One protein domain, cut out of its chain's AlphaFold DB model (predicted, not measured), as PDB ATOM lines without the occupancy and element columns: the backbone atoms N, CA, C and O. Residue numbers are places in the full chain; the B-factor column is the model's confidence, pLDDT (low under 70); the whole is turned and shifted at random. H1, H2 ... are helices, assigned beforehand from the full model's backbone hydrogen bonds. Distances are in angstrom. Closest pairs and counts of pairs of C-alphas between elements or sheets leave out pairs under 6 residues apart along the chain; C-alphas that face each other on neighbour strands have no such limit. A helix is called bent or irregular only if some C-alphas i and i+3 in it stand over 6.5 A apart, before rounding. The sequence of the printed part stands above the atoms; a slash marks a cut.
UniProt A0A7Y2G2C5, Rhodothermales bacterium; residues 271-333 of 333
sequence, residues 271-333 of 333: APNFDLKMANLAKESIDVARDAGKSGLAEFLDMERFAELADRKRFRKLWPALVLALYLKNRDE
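AT A GLANCE: This is residues 271 to 333 of the 333 residues of a protein of Rhodothermales bacterium (UniProt A0A7Y2G2C5). The long helix H1 kinks sharply near residue 294; H3 packs on it at a slant, and short H2 folds back close to H1. The 63 printed residues, with three named helices in the order H1, H2, H3 and no named strand, are all helix in class. The whole is compact, radius of gyration of the C-alphas 11.3 A, spanning 33 by 24 by 16 A.

HOW THE PARTS SIT: H1, residues 271 to 300, touches H3, residues 315 to 331, the same way at a steep tilt of 46 degrees; their closest C-alphas, Ala 292 and Ala 325, are 5.2 A apart. H2, residues 303 to 311, touches residues 315 to 318 alone of H3, closest at C-alphas 309 and 318, 7.0 A. H1 and H2 are close but not clearly touching, C-alphas 286 and 310 being closest at 7.2 A. Every O i to N i+4 pair is within hydrogen-bond range in H2, 19 of 26 in H1, 11 of 13 in H3.

IN THESE COORDINATES: H1 begins at C-alpha 271 (193.995, 194.043, 216.524) and measures 25.6 A, H2 12.2 A. H3, 23.4 A, ends at C-alpha 331 (186.974, 186.322, 189.292). H1 and H3 are irregular: C-alphas 295 and 298 are 8.5 A apart, 317 and 320 7.2 A.

THE WHOLE: The printed part has no cut, and both links are tight. The farthest C-alphas, Pro 272 and Glu 333, are 33.7 A apart. Residues 292 to 295 and 332 to 333 have pLDDT under 70.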
ATOM      1  N   ALA A 271     193.244 193.194 217.447       88.12
ATOM      2  CA  ALA A 271     193.995 194.043 216.524       88.12
ATOM      3  C   ALA A 271     195.525 193.849 216.568       88.12
ATOM      4  O   ALA A 271     196.119 193.863 215.495       88.12
ATOM      5  N   PRO A 272     196.185 193.641 217.729       89.56
ATOM      6  CA  PRO A 272     197.637 193.473 217.765       89.56
ATOM      7  C   PRO A 272     198.136 192.271 216.958       89.56
ATOM      8  O   PRO A 272     199.158 192.389 216.288       89.56
ATOM      9  N   ASN A 273     197.413 191.141 216.978       89.75
ATOM     10  CA  ASN A 273     197.795 189.968 216.187       89.75
ATOM     11  C   ASN A 273     197.666 190.269 214.692       89.75
ATOM     12  O   ASN A 273     198.611 190.066 213.938       89.75
ATOM     13  N   PHE A 274     196.531 190.841 214.279       91.38
ATOM     14  CA  PHE A 274     196.316 191.255 212.893       91.38
ATOM     15  C   PHE A 274     197.398 192.235 212.411       91.38
ATOM     16  O   PHE A 274     198.033 192.003 211.385       91.38
ATOM     17  N   ASP A 275     197.644 193.310 213.170       88.88
ATOM     18  CA  ASP A 275     198.608 194.353 212.814       88.88
ATOM     19  C   ASP A 275     200.033 193.765 212.693       88.88
ATOM     20  O   ASP A 275     200.750 194.087 211.744       88.88
ATOM     21  N   LEU A 276     200.429 192.856 213.596       89.50
ATOM     22  CA  LEU A 276     201.726 192.168 213.553       89.50
ATOM     23  C   LEU A 276     201.857 191.250 212.330       89.50
ATOM     24  O   LEU A 276     202.876 191.280 211.639       89.50
ATOM     25  N   LYS A 277     200.834 190.434 212.049       90.94
ATOM     26  CA  LYS A 277     200.854 189.481 210.932       90.94
ATOM     27  C   LYS A 277     200.882 190.185 209.588       90.94
ATOM     28  O   LYS A 277     201.737 189.876 208.762       90.94
ATOM     29  N   MET A 278     200.041 191.200 209.413       88.25
ATOM     30  CA  MET A 278     200.048 192.008 208.199       88.25
ATOM     31  C   MET A 278     201.366 192.761 208.007       88.25
ATOM     32  O   MET A 278     201.840 192.874 206.883       88.25
ATOM     33  N   ALA A 279     202.009 193.237 209.078       86.19
ATOM     34  CA  ALA A 279     203.307 193.897 208.961       86.19
ATOM     35  C   ALA A 279     204.414 192.972 208.430       86.19
ATOM     36  O   ALA A 279     205.282 193.445 207.693       86.19
ATOM     37  N   ASN A 280     204.367 191.679 208.759       85.81
ATOM     38  CA  ASN A 280     205.318 190.681 208.257       85.81
ATOM     39  C   ASN A 280     205.044 190.278 206.802       85.81
ATOM     40  O   ASN A 280     205.965 189.875 206.098       85.81
ATOM     41  N   LEU A 281     203.798 190.425 206.351       83.25
ATOM     42  CA  LEU A 281     203.335 190.061 205.010       83.25
ATOM     43  C   LEU A 281     203.176 191.275 204.083       83.25
ATOM     44  O   LEU A 281     202.771 191.141 202.936       83.25
ATOM     45  N   ALA A 282     203.542 192.468 204.560       79.94
ATOM     46  CA  ALA A 282     203.262 193.747 203.916       79.94
ATOM     47  C   ALA A 282     203.629 193.793 202.429       79.94
ATOM     48  O   ALA A 282     202.860 194.308 201.622       79.94
ATOM     49  N   LYS A 283     204.804 193.263 202.068       82.50
ATOM     50  CA  LYS A 283     205.269 193.245 200.678       82.50
ATOM     51  C   LYS A 283     204.344 192.403 199.798       82.50
ATOM     52  O   LYS A 283     203.881 192.895 198.778       82.50
ATOM     53  N   GLU A 284     204.046 191.180 200.225       79.69
ATOM     54  CA  GLU A 284     203.148 190.263 199.520       79.69
ATOM     55  C   GLU A 284     201.745 190.862 199.383       79.69
ATOM     56  O   GLU A 284     201.196 190.899 198.286       79.69
ATOM     57  N   SER A 285     201.212 191.444 200.463       75.44
ATOM     58  CA  SER A 285     199.924 192.144 200.453       75.44
ATOM     59  C   SER A 285     199.869 193.256 199.402       75.44
ATOM     60  O   SER A 285     198.880 193.398 198.685       75.44
ATOM     61  N   ILE A 286     200.928 194.064 199.321       76.62
ATOM     62  CA  ILE A 286     201.014 195.190 198.384       76.62
ATOM     63  C   ILE A 286     201.180 194.693 196.948       76.62
ATOM     64  O   ILE A 286     200.560 195.253 196.046       76.62
ATOM     65  N   ASP A 287     201.996 193.663 196.729       80.75
ATOM     66  CA  ASP A 287     202.229 193.101 195.399       80.75
ATOM     67  C   ASP A 287     200.940 192.465 194.847       80.75
ATOM     68  O   ASP A 287     200.549 192.778 193.724       80.75
ATOM     69  N   VAL A 288     200.196 191.712 195.670       73.88
ATOM     70  CA  VAL A 288     198.858 191.187 195.333       73.88
ATOM     71  C   VAL A 288     197.900 192.308 194.923       73.88
ATOM     72  O   VAL A 288     197.237 192.215 193.889       73.88
ATOM     73  N   ALA A 289     197.840 193.390 195.702       74.56
ATOM     74  CA  ALA A 289     196.966 194.519 195.395       74.56
ATOM     75  C   ALA A 289     197.381 195.259 194.119       74.56
ATOM     76  O   ALA A 289     196.529 195.677 193.337       74.56
ATOM     77  N   ARG A 290     198.689 195.418 193.885       73.62
ATOM     78  CA  ARG A 290     199.216 196.056 192.674       73.62
ATOM     79  C   ARG A 290     198.927 195.218 191.436       73.62
ATOM     80  O   ARG A 290     198.584 195.788 190.404       73.62
ATOM     81  N   ASP A 291     199.059 193.899 191.530       75.56
ATOM     82  CA  ASP A 291     198.786 192.998 190.415       75.56
ATOM     83  C   ASP A 291     197.293 192.965 190.068       75.56
ATOM     84  O   ASP A 291     196.961 193.133 188.898       75.56
ATOM     85  N   ALA A 292     196.392 192.913 191.054       66.12
ATOM     86  CA  ALA A 292     194.953 193.118 190.825       66.12
ATOM     87  C   ALA A 292     194.626 194.545 190.330       66.12
ATOM     88  O   ALA A 292     193.665 194.790 189.604       66.12
ATOM     89  N   GLY A 293     195.454 195.530 190.685       62.84
ATOM     90  CA  GLY A 293     195.374 196.886 190.148       62.84
ATOM     91  C   GLY A 293     195.609 196.977 188.646       62.84
ATOM     92  O   GLY A 293     195.100 197.905 188.021       62.84
ATOM     93  N   LYS A 294     196.302 196.000 188.051       69.25
ATOM     94  CA  LYS A 294     196.461 195.907 186.597       69.25
ATOM     95  C   LYS A 294     195.186 195.416 185.892       69.25
ATOM     96  O   LYS A 294     195.109 195.588 184.680       69.25
ATOM     97  N   SER A 295     194.206 194.854 186.616       62.88
ATOM     98  CA  SER A 295     192.940 194.346 186.056       62.88
ATOM     99  C   SER A 295     191.694 195.197 186.356       62.88
ATOM    100  O   SER A 295     190.702 195.047 185.652       62.88
ATOM    101  N   GLY A 296     191.723 196.133 187.321       76.06
ATOM    102  CA  GLY A 296     190.575 197.036 187.559       76.06
ATOM    103  C   GLY A 296     190.482 197.729 188.923       76.06
ATOM    104  O   GLY A 296     189.599 198.558 189.125       76.06
ATOM    105  N   LEU A 297     191.385 197.457 189.875       80.56
ATOM    106  CA  LEU A 297     191.277 198.000 191.244       80.56
ATOM    107  C   LEU A 297     191.231 199.542 191.314       80.56
ATOM    108  O   LEU A 297     190.583 200.098 192.200       80.56
ATOM    109  N   ALA A 298     191.896 200.228 190.379       81.69
ATOM    110  CA  ALA A 298     191.927 201.690 190.308       81.69
ATOM    111  C   ALA A 298     190.553 202.322 190.007       81.69
ATOM    112  O   ALA A 298     190.361 203.503 190.284       81.69
ATOM    113  N   GLU A 299     189.590 201.552 189.483       84.38
ATOM    114  CA  GLU A 299     188.197 201.997 189.332       84.38
ATOM    115  C   GLU A 299     187.541 202.211 190.699       84.38
ATOM    116  O   GLU A 299     186.796 203.168 190.908       84.38
ATOM    117  N   PHE A 300     187.865 201.347 191.662       83.50
ATOM    118  CA  PHE A 300     187.228 201.339 192.972       83.50
ATOM    119  C   PHE A 300     187.989 202.149 194.010       83.50
ATOM    120  O   PHE A 300     187.358 202.655 194.935       83.50
ATOM    121  N   LEU A 301     189.317 202.262 193.890       84.94
ATOM    122  CA  LEU A 301     190.170 202.779 194.958       84.94
ATOM    123  C   LEU A 301     190.960 204.041 194.598       84.94
ATOM    124  O   LEU A 301     191.477 204.185 193.493       84.94
ATOM    125  N   ASP A 302     191.149 204.918 195.587       86.12
ATOM    126  CA  ASP A 302     192.154 205.986 195.526       86.12
ATOM    127  C   ASP A 302     193.554 205.368 195.699       86.12
ATOM    128  O   ASP A 302     193.982 205.024 196.808       86.12
ATOM    129  N   MET A 303     194.267 205.201 194.582       83.38
ATOM    130  CA  MET A 303     195.569 204.527 194.544       83.38
ATOM    131  C   MET A 303     196.704 205.337 195.189       83.38
ATOM    132  O   MET A 303     197.652 204.743 195.708       83.38
ATOM    133  N   GLU A 304     196.612 206.670 195.215       83.94
ATOM    134  CA  GLU A 304     197.577 207.516 195.932       83.94
ATOM    135  C   GLU A 304     197.414 207.303 197.441       83.94
ATOM    136  O   GLU A 304     198.379 207.053 198.171       83.94
ATOM    137  N   ARG A 305     196.162 207.303 197.906       84.44
ATOM    138  CA  ARG A 305     195.831 207.033 199.303       84.44
ATOM    139  C   ARG A 305     196.151 205.600 199.714       84.44
ATOM    140  O   ARG A 305     196.603 205.386 200.844       84.44
ATOM    141  N   PHE A 306     195.930 204.629 198.829       84.56
ATOM    142  CA  PHE A 306     196.337 203.239 199.031       84.56
ATOM    143  C   PHE A 306     197.844 203.161 199.306       84.56
ATOM    144  O   PHE A 306     198.247 202.610 200.334       84.56
ATOM    145  N   ALA A 307     198.666 203.778 198.447       82.12
ATOM    146  CA  ALA A 307     200.119 203.807 198.603       82.12
ATOM    147  C   ALA A 307     200.545 204.486 199.918       82.12
ATOM    148  O   ALA A 307     201.328 203.919 200.677       82.12
ATOM    149  N   GLU A 308     199.951 205.634 200.269       85.88
ATOM    150  CA  GLU A 308     200.243 206.330 201.532       85.88
ATOM    151  C   GLU A 308     199.943 205.456 202.765       85.88
ATOM    152  O   GLU A 308     200.693 205.440 203.749       85.88
ATOM    153  N   LEU A 309     198.815 204.741 202.751       85.44
ATOM    154  CA  LEU A 309     198.422 203.861 203.850       85.44
ATOM    155  C   LEU A 309     199.307 202.613 203.925       85.44
ATOM    156  O   LEU A 309     199.582 202.152 205.039       85.44
ATOM    157  N   ALA A 310     199.770 202.107 202.780       82.19
ATOM    158  CA  ALA A 310     200.716 201.001 202.684       82.19
ATOM    159  C   ALA A 310     202.079 201.385 203.271       82.19
ATOM    160  O   ALA A 310     202.566 200.697 204.171       82.19
ATOM    161  N   ASP A 311     202.622 202.540 202.885       83.00
ATOM    162  CA  ASP A 311     203.892 203.064 203.405       83.00
ATOM    163  C   ASP A 311     203.842 203.277 204.921       83.00
ATOM    164  O   ASP A 311     204.779 202.964 205.659       83.00
ATOM    165  N   ARG A 312     202.698 203.755 205.424       85.94
ATOM    166  CA  ARG A 312     202.452 203.945 206.861       85.94
ATOM    167  C   ARG A 312     202.036 202.671 207.593       85.94
ATOM    168  O   ARG A 312     201.682 202.758 208.772       85.94
ATOM    169  N   LYS A 313     202.038 201.515 206.922       83.62
ATOM    170  CA  LYS A 313     201.692 200.204 207.494       83.62
ATOM    171  C   LYS A 313     200.327 200.198 208.192       83.62
ATOM    172  O   LYS A 313     200.136 199.591 209.244       83.62
ATOM    173  N   ARG A 314     199.346 200.915 207.635       86.69
ATOM    174  CA  ARG A 314     197.986 201.038 208.190       86.69
ATOM    175  C   ARG A 314     197.090 199.898 207.708       86.69
ATOM    176  O   ARG A 314     196.007 200.148 207.186       86.69
ATOM    177  N   PHE A 315     197.512 198.652 207.921       85.56
ATOM    178  CA  PHE A 315     196.904 197.471 207.295       85.56
ATOM    179  C   PHE A 315     195.424 197.265 207.604       85.56
ATOM    180  O   PHE A 315     194.678 196.912 206.702       85.56
ATOM    181  N   ARG A 316     194.946 197.598 208.809       86.06
ATOM    182  CA  ARG A 316     193.499 197.547 209.101       86.06
ATOM    183  C   ARG A 316     192.657 198.438 208.192       86.06
ATOM    184  O   ARG A 316     191.508 198.121 207.937       86.06
ATOM    185  N   LYS A 317     193.214 199.553 207.711       85.56
ATOM    186  CA  LYS A 317     192.528 200.425 206.746       85.56
ATOM    187  C   LYS A 317     192.640 199.915 205.311       85.56
ATOM    188  O   LYS A 317     191.813 200.285 204.494       85.56
ATOM    189  N   LEU A 318     193.669 199.121 205.017       85.75
ATOM    190  CA  LEU A 318     193.894 198.520 203.702       85.75
ATOM    191  C   LEU A 318     193.139 197.208 203.524       85.75
ATOM    192  O   LEU A 318     192.916 196.805 202.393       85.75
ATOM    193  N   TRP A 319     192.760 196.545 204.616       88.62
ATOM    194  CA  TRP A 319     192.168 195.214 204.581       88.62
ATOM    195  C   TRP A 319     191.012 195.072 203.575       88.62
ATOM    196  O   TRP A 319     191.126 194.198 202.718       88.62
ATOM    197  N   PRO A 320     189.997 195.958 203.537       87.44
ATOM    198  CA  PRO A 320     188.914 195.834 202.555       87.44
ATOM    199  C   PRO A 320     189.404 195.890 201.103       87.44
ATOM    200  O   PRO A 320     188.913 195.166 200.244       87.44
ATOM    201  N   ALA A 321     190.418 196.716 200.832       85.50
ATOM    202  CA  ALA A 321     191.030 196.829 199.513       85.50
ATOM    203  C   ALA A 321     191.847 195.589 199.131       85.50
ATOM    204  O   ALA A 321     191.836 195.188 197.972       85.50
ATOM    205  N   LEU A 322     192.531 194.968 200.095       86.62
ATOM    206  CA  LEU A 322     193.261 193.717 199.876       86.62
ATOM    207  C   LEU A 322     192.302 192.558 199.581       86.62
ATOM    208  O   LEU A 322     192.552 191.779 198.663       86.62
ATOM    209  N   VAL A 323     191.193 192.472 200.320       89.44
ATOM    210  CA  VAL A 323     190.146 191.467 200.086       89.44
ATOM    211  C   VAL A 323     189.484 191.685 198.724       89.44
ATOM    212  O   VAL A 323     189.319 190.727 197.972       89.44
ATOM    213  N   LEU A 324     189.175 192.934 198.356       87.94
ATOM    214  CA  LEU A 324     188.648 193.271 197.029       87.94
ATOM    215  C   LEU A 324     189.625 192.898 195.908       87.94
ATOM    216  O   LEU A 324     189.215 192.299 194.919       87.94
ATOM    217  N   ALA A 325     190.910 193.224 196.058       85.75
ATOM    218  CA  ALA A 325     191.941 192.885 195.081       85.75
ATOM    219  C   ALA A 325     192.020 191.373 194.831       85.75
ATOM    220  O   ALA A 325     192.048 190.933 193.683       85.75
ATOM    221  N   LEU A 326     192.010 190.576 195.902       84.75
ATOM    222  CA  LEU A 326     192.000 189.117 195.806       84.75
ATOM    223  C   LEU A 326     190.715 188.580 195.176       84.75
ATOM    224  O   LEU A 326     190.774 187.679 194.346       84.75
ATOM    225  N   TYR A 327     189.564 189.151 195.530       87.75
ATOM    226  CA  TYR A 327     188.287 188.783 194.929       87.75
ATOM    227  C   TYR A 327     188.266 189.040 193.415       87.75
ATOM    228  O   TYR A 327     187.866 188.164 192.656       87.75
ATOM    229  N   LEU A 328     188.727 190.216 192.970       85.31
ATOM    230  CA  LEU A 328     188.803 190.557 191.545       85.31
ATOM    231  C   LEU A 328     189.763 189.631 190.799       85.31
ATOM    232  O   LEU A 328     189.414 189.130 189.738       85.31
ATOM    233  N   LYS A 329     190.928 189.340 191.386       81.25
ATOM    234  CA  LYS A 329     191.885 188.394 190.806       81.25
ATOM    235  C   LYS A 329     191.260 187.010 190.586       81.25
ATOM    236  O   LYS A 329     191.394 186.461 189.504       81.25
ATOM    237  N   ASN A 330     190.547 186.482 191.582       78.19
ATOM    238  CA  ASN A 330     189.927 185.154 191.507       78.19
ATOM    239  C   ASN A 330     188.679 185.101 190.608       78.19
ATOM    240  O   ASN A 330     188.169 184.017 190.351       78.19
ATOM    241  N   ARG A 331     188.135 186.250 190.190       73.50
ATOM    242  CA  ARG A 331     186.974 186.322 189.292       73.50
ATOM    243  C   ARG A 331     187.368 186.195 187.817       73.50
ATOM    244  O   ARG A 331     186.538 185.774 187.015       73.50
ATOM    245  N   ASP A 332     188.592 186.596 187.484       62.25
ATOM    246  CA  ASP A 332     189.123 186.602 186.117       62.25
ATOM    247  C   ASP A 332     189.868 185.294 185.751       62.25
ATOM    248  O   ASP A 332     190.271 185.132 184.597       62.25
ATOM    249  N   GLU A 333     190.052 184.379 186.715       58.22
ATOM    250  CA  GLU A 333     190.606 183.015 186.554       58.22
ATOM    251  C   GLU A 333     189.498 181.971 186.321       58.22
ATOM    252  O   GLU A 333     189.703 181.090 185.450       58.22
TER     253      GLU A 333